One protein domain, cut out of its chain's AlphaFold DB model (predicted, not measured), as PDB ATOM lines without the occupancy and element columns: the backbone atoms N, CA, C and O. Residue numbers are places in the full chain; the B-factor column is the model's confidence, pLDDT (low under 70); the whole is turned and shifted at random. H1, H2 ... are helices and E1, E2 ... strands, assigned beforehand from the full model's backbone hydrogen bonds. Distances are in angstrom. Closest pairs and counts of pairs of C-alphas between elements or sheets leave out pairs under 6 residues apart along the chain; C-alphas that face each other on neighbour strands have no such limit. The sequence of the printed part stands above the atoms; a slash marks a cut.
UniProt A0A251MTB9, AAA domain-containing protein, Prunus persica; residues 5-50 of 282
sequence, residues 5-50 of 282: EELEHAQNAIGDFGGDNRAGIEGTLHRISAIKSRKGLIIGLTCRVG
ATOM      1  N   GLU A   5      -8.217 -20.913  -6.945       92.19
ATOM      2  CA  GLU A   5      -8.376 -19.719  -6.105       92.19
ATOM      3  C   GLU A   5      -7.058 -18.940  -5.962       92.19
ATOM      4  O   GLU A   5      -7.050 -17.712  -6.025       92.19
ATOM      5  N   GLU A   6      -5.923 -19.635  -5.828       92.12
ATOM      6  CA  GLU A   6      -4.599 -19.002  -5.786       92.12
ATOM      7  C   GLU A   6      -4.245 -18.327  -7.123       92.12
ATOM      8  O   GLU A   6      -3.648 -17.249  -7.131       92.12
ATOM      9  N   LEU A   7      -4.630 -18.926  -8.258       91.12
ATOM     10  CA  LEU A   7      -4.443 -18.327  -9.585       91.12
ATOM     11  C   LEU A   7      -5.330 -17.094  -9.791       91.12
ATOM     12  O   LEU A   7      -4.842 -16.087 -10.301       91.12
ATOM     13  N   GLU A   8      -6.597 -17.154  -9.382       90.50
ATOM     14  CA  GLU A   8      -7.524 -16.017  -9.444       90.50
ATOM     15  C   GLU A   8      -7.052 -14.868  -8.548       90.50
ATOM     16  O   GLU A   8      -7.033 -13.712  -8.974       90.50
ATOM     17  N   HIS A   9      -6.593 -15.178  -7.332       92.06
ATOM     18  CA  HIS A   9      -6.011 -14.185  -6.434       92.06
ATOM     19  C   HIS A   9      -4.789 -13.504  -7.063       92.06
ATOM     20  O   HIS A   9      -4.703 -12.274  -7.066       92.06
ATOM     21  N   ALA A  10      -3.872 -14.284  -7.644       90.69
ATOM     22  CA  ALA A  10      -2.709 -13.740  -8.335       90.69
ATOM     23  C   ALA A  10      -3.112 -12.879  -9.541       90.69
ATOM     24  O   ALA A  10      -2.588 -11.781  -9.698       90.69
ATOM     25  N   GLN A  11      -4.062 -13.328 -10.364       90.00
ATOM     26  CA  GLN A  11      -4.554 -12.559 -11.510       90.00
ATOM     27  C   GLN A  11      -5.122 -11.201 -11.077       90.00
ATOM     28  O   GLN A  11      -4.754 -10.181 -11.651       90.00
ATOM     29  N   ASN A  12      -5.947 -11.177 -10.027       89.19
ATOM     30  CA  ASN A  12      -6.526  -9.941  -9.500       89.19
ATOM     31  C   ASN A  12      -5.466  -8.966  -8.964       89.19
ATOM     32  O   ASN A  12      -5.654  -7.756  -9.047       89.19
ATOM     33  N   ALA A  13      -4.354  -9.477  -8.429       88.75
ATOM     34  CA  ALA A  13      -3.249  -8.649  -7.949       88.75
ATOM     35  C   ALA A  13      -2.371  -8.086  -9.082       88.75
ATOM     36  O   ALA A  13      -1.776  -7.023  -8.921       88.75
ATOM     37  N   ILE A  14      -2.258  -8.803 -10.205       88.00
ATOM     38  CA  ILE A  14      -1.415  -8.422 -11.350       88.00
ATOM     39  C   ILE A  14      -2.147  -7.450 -12.282       88.00
ATOM     40  O   ILE A  14      -1.521  -6.549 -12.835       88.00
ATOM     41  N   GLY A  15      -3.458  -7.634 -12.453       84.94
ATOM     42  CA  GLY A  15      -4.265  -6.912 -13.431       84.94
ATOM     43  C   GLY A  15      -4.361  -7.641 -14.774       84.94
ATOM     44  O   GLY A  15      -4.267  -8.870 -14.854       84.94
ATOM     45  N   ASP A  16      -4.589  -6.874 -15.839       85.00
ATOM     46  CA  ASP A  16      -4.871  -7.419 -17.165       85.00
ATOM     47  C   ASP A  16      -3.614  -7.913 -17.890       85.00
ATOM     48  O   ASP A  16      -2.548  -7.294 -17.867       85.00
ATOM     49  N   PHE A  17      -3.765  -9.030 -18.604       87.75
ATOM     50  CA  PHE A  17      -2.752  -9.529 -19.529       87.75
ATOM     51  C   PHE A  17      -2.958  -8.907 -20.911       87.75
ATOM     52  O   PHE A  17      -4.064  -8.945 -21.454       87.75
ATOM     53  N   GLY A  18      -1.875  -8.410 -21.505       83.94
ATOM     54  CA  GLY A  18      -1.857  -7.885 -22.864       83.94
ATOM     55  C   GLY A  18      -2.110  -8.951 -23.935       83.94
ATOM     56  O   GLY A  18      -2.221 -10.152 -23.661       83.94
ATOM     57  N   GLY A  19      -2.167  -8.507 -25.195       81.75
ATOM     58  CA  GLY A  19      -2.412  -9.374 -26.357       81.75
ATOM     59  C   GLY A  19      -1.367 -10.483 -26.554       81.75
ATOM     60  O   GLY A  19      -1.657 -11.500 -27.181       81.75
ATOM     61  N   ASP A  20      -0.180 -10.339 -25.965       84.44
ATOM     62  CA  ASP A  20       0.901 -11.329 -25.971       84.44
ATOM     63  C   ASP A  20       0.849 -12.312 -24.778       84.44
ATOM     64  O   ASP A  20       1.754 -13.133 -24.599       84.44
ATOM     65  N   ASN A  21      -0.228 -12.273 -23.983       89.81
ATOM     66  CA  ASN A  21      -0.425 -13.038 -22.746       89.81
ATOM     67  C   ASN A  21       0.591 -12.719 -21.643       89.81
ATOM     68  O   ASN A  21       0.869 -13.575 -20.791       89.81
ATOM     69  N   ARG A  22       1.142 -11.503 -21.639       90.12
ATOM     70  CA  ARG A  22       2.027 -11.021 -20.581       90.12
ATOM     71  C   ARG A  22       1.385  -9.885 -19.801       90.12
ATOM     72  O   ARG A  22       0.559  -9.140 -20.312       90.12
ATOM     73  N   ALA A  23       1.779  -9.796 -18.548       90.25
ATOM     74  CA  ALA A  23       1.544  -8.665 -17.676       90.25
ATOM     75  C   ALA A  23       2.845  -8.395 -16.921       90.25
ATOM     76  O   ALA A  23       3.713  -9.271 -16.832       90.25
ATOM     77  N   GLY A  24       2.969  -7.223 -16.325       89.06
ATOM     78  CA  GLY A  24       4.038  -6.970 -15.376       89.06
ATOM     79  C   GLY A  24       3.548  -6.126 -14.222       89.06
ATOM     80  O   GLY A  24       2.403  -5.686 -14.193       89.06
ATOM     81  N   ILE A  25       4.418  -5.967 -13.235       89.06
ATOM     82  CA  ILE A  25       4.097  -5.212 -12.026       89.06
ATOM     83  C   ILE A  25       4.636  -3.799 -12.227       89.06
ATOM     84  O   ILE A  25       5.850  -3.626 -12.369       89.06
ATOM     85  N   GLU A  26       3.735  -2.816 -12.254       88.31
ATOM     86  CA  GLU A  26       4.059  -1.412 -12.521       88.31
ATOM     87  C   GLU A  26       5.190  -0.896 -11.616       88.31
ATOM     88  O   GLU A  26       5.269  -1.223 -10.429       88.31
ATOM     89  N   GLY A  27       6.114  -0.124 -12.196       88.00
ATOM     90  CA  GLY A  27       7.305   0.377 -11.504       88.00
ATOM     91  C   GLY A  27       8.388  -0.679 -11.237       88.00
ATOM     92  O   GLY A  27       9.452  -0.343 -10.711       88.00
ATOM     93  N   THR A  28       8.170  -1.944 -11.616       91.38
ATOM     94  CA  THR A  28       9.149  -3.034 -11.483       91.38
ATOM     95  C   THR A  28       9.602  -3.563 -12.853       91.38
ATOM     96  O   THR A  28       9.102  -3.172 -13.901       91.38
ATOM     97  N   LEU A  29      10.565  -4.487 -12.850       92.62
ATOM     98  CA  LEU A  29      10.975  -5.243 -14.046       92.62
ATOM     99  C   LEU A  29      10.394  -6.662 -14.057       92.62
ATOM    100  O   LEU A  29      10.867  -7.532 -14.795       92.62
ATOM    101  N   HIS A  30       9.461  -6.955 -13.155       92.69
ATOM    102  CA  HIS A  30       8.865  -8.274 -13.046       92.69
ATOM    103  C   HIS A  30       7.858  -8.481 -14.168       92.69
ATOM    104  O   HIS A  30       6.979  -7.652 -14.380       92.69
ATOM    105  N   ARG A  31       7.988  -9.622 -14.847       91.12
ATOM    106  CA  ARG A  31       7.118 -10.012 -15.954       91.12
ATOM    107  C   ARG A  31       6.447 -11.330 -15.635       91.12
ATOM    108  O   ARG A  31       7.103 -12.267 -15.185       91.12
ATOM    109  N   ILE A  32       5.159 -11.415 -15.907       93.69
ATOM    110  CA  ILE A  32       4.330 -12.577 -15.630       93.69
ATOM    111  C   ILE A  32       3.677 -13.003 -16.937       93.69
ATOM    112  O   ILE A  32       3.097 -12.197 -17.654       93.69
ATOM    113  N   SER A  33       3.817 -14.275 -17.289       94.44
ATOM    114  CA  SER A  33       3.238 -14.843 -18.506       94.44
ATOM    115  C   SER A  33       2.154 -15.844 -18.143       94.44
ATOM    116  O   SER A  33       2.400 -16.768 -17.363       94.44
ATOM    117  N   ALA A  34       0.964 -15.660 -18.712       94.31
ATOM    118  CA  ALA A  34      -0.164 -16.552 -18.503       94.31
ATOM    119  C   ALA A  34      -0.055 -17.793 -19.395       94.31
ATOM    120  O   ALA A  34       0.078 -17.699 -20.616       94.31
ATOM    121  N   ILE A  35      -0.180 -18.970 -18.784       93.31
ATOM    122  CA  ILE A  35      -0.387 -20.238 -19.482       93.31
ATOM    123  C   ILE A  35      -1.894 -20.436 -19.588       93.31
ATOM    124  O   ILE A  35      -2.578 -20.599 -18.577       93.31
ATOM    125  N   LYS A  36      -2.418 -20.412 -20.814       92.44
ATOM    126  CA  LYS A  36      -3.853 -20.549 -21.078       92.44
ATOM    127  C   LYS A  36      -4.195 -21.939 -21.609       92.44
ATOM    128  O   LYS A  36      -3.465 -22.520 -22.409       92.44
ATOM    129  N   SER A  37      -5.332 -22.470 -21.173       93.25
ATOM    130  CA  SER A  37      -5.940 -23.667 -21.755       93.25
ATOM    131  C   SER A  37      -6.486 -23.384 -23.160       93.25
ATOM    132  O   SER A  37      -6.645 -22.231 -23.564       93.25
ATOM    133  N   ARG A  38      -6.894 -24.433 -23.887       92.75
ATOM    134  CA  ARG A  38      -7.562 -24.296 -25.200       92.75
ATOM    135  C   ARG A  38      -8.840 -23.448 -25.164       92.75
ATOM    136  O   ARG A  38      -9.257 -22.956 -26.203       92.75
ATOM    137  N   LYS A  39      -9.467 -23.298 -23.992       93.44
ATOM    138  CA  LYS A  39     -10.668 -22.473 -23.789       93.44
ATOM    139  C   LYS A  39     -10.343 -21.034 -23.362       93.44
ATOM    140  O   LYS A  39     -11.254 -20.291 -23.028       93.44
ATOM    141  N   GLY A  40      -9.065 -20.653 -23.310       89.06
ATOM    142  CA  GLY A  40      -8.618 -19.313 -22.913       89.06
ATOM    143  C   GLY A  40      -8.472 -19.093 -21.403       89.06
ATOM    144  O   GLY A  40      -7.910 -18.076 -21.006       89.06
ATOM    145  N   LEU A  41      -8.902 -20.044 -20.563       90.19
ATOM    146  CA  LEU A  41      -8.739 -19.964 -19.104       90.19
ATOM    147  C   LEU A  41      -7.260 -19.991 -18.718       90.19
ATOM    148  O   LEU A  41      -6.531 -20.855 -19.215       90.19
ATOM    149  N   ILE A  42      -6.843 -19.101 -17.817       91.31
ATOM    150  CA  ILE A  42      -5.501 -19.115 -17.229       91.31
ATOM    151  C   ILE A  42      -5.408 -20.321 -16.288       91.31
ATOM    152  O   ILE A  42      -6.166 -20.439 -15.335       91.31
ATOM    153  N   ILE A  43      -4.487 -21.234 -16.587       93.19
ATOM    154  CA  ILE A  43      -4.253 -22.478 -15.834       93.19
ATOM    155  C   ILE A  43      -2.867 -22.513 -15.181       93.19
ATOM    156  O   ILE A  43      -2.484 -23.507 -14.572       93.19
ATOM    157  N   GLY A  44      -2.090 -21.445 -15.338       93.69
ATOM    158  CA  GLY A  44      -0.769 -21.315 -14.750       93.69
ATOM    159  C   GLY A  44      -0.151 -19.960 -15.054       93.69
ATOM    160  O   GLY A  44      -0.525 -19.293 -16.018       93.69
ATOM    161  N   LEU A  45       0.823 -19.573 -14.238       94.06
ATOM    162  CA  LEU A  45       1.582 -18.338 -14.383       94.06
ATOM    163  C   LEU A  45       3.075 -18.662 -14.345       94.06
ATOM    164  O   LEU A  45       3.527 -19.455 -13.521       94.06
ATOM    165  N   THR A  46       3.852 -18.029 -15.218       94.38
ATOM    166  CA  THR A  46       5.318 -18.021 -15.136       94.38
ATOM    167  C   THR A  46       5.773 -16.629 -14.733       94.38
ATOM    168  O   THR A  46       5.552 -15.682 -15.482       94.38
ATOM    169  N   CYS A  47       6.418 -16.497 -13.572       91.44
ATOM    170  CA  CYS A  47       6.956 -15.224 -13.096       91.44
ATOM    171  C   CYS A  47       8.462 -15.130 -13.372       91.44
ATOM    172  O   CYS A  47       9.250 -15.970 -12.933       91.44
ATOM    173  N   ARG A  48       8.869 -14.079 -14.085       90.75
ATOM    174  CA  ARG A  48      10.261 -13.688 -14.295       90.75
ATOM    175  C   ARG A  48      10.572 -12.495 -13.401       90.75
ATOM    176  O   ARG A  48      10.157 -11.370 -13.669       90.75
ATOM    177  N   VAL A  49      11.375 -12.742 -12.371       90.75
ATOM    178  CA  VAL A  49      11.843 -11.705 -11.447       90.75
ATOM    179  C   VAL A  49      12.924 -10.863 -12.129       90.75
ATOM    180  O   VAL A  49      14.101 -11.226 -12.144       90.75
ATOM    181  N   GLY A  50      12.527  -9.739 -12.725       87.44
ATOM    182  CA  GLY A  50      13.473  -8.737 -13.207       87.44
ATOM    183  C   GLY A  50      14.231  -8.055 -12.069       87.44
ATOM    184  O   GLY A  50      13.684  -7.807 -10.998       87.44
TER     185      GLY A  50
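Overview. This is residues 5 to 50 of the 282 residues of the protein "AAA domain-containing protein" of Prunus persica (UniProt A0A251MTB9). A small three-stranded antiparallel sheet has one short helix, H1, packed over one face, and its other face is bare. E2 and E3 make a long hairpin, and the much shorter E1 lies beside E2. The printed part has 46 residues, with one named helix and three named strands in the order H1, E1, E2, E3; the sheet order is E1, E2, E3, and the class is mixed, helices and strands. It is compact, with a radius of gyration of the C-alphas of 10.2 A and spans of 31 by 22 by 15 A.

Along the chain. H1 is residues 5 to 14, 14.3 A long, beginning at C-alpha 5 (-8.376, -19.719, -6.105). E1 is residues 22 to 24, 6.9 A. E2 is residues 31 to 36, 16.1 A. E3 is residues 42 to 48, 16.9 A, ending at C-alpha 48 (10.261, -13.688, -14.295).

Arrangement. H1 is on the sheet at a height of 9.1 A over the sheet. It lies over E3 and only just over E2, on which 3 of its C-alphas fall, and runs slantwise to the strands, at 52 degrees to E3 on the local plane. The closest C-alphas of H1 and E3 are those of Leu 7 and Gly 44, 7.0 A apart. In H1 every O i to N i+4 pair is within hydrogen-bond range. The strands form a meander, each the antiparallel neighbour of the one before. In the hairpin E1 and E2, N 23 and O 32 are within hydrogen-bond range at 2.9 A. In the hairpin E2 and E3, N 35 and O 44 are within range at 2.8 A.

Size, cuts and confidence. The two C-alphas farthest apart, those of Gly 27 and Arg 38, are 31.9 A apart. The printed part has no cut. The link E2 to E3 is tight; the links H1 to E1 and E1 to E2 are short. The mean pLDDT of the printed part is 90.4, and no printed residue is under 70.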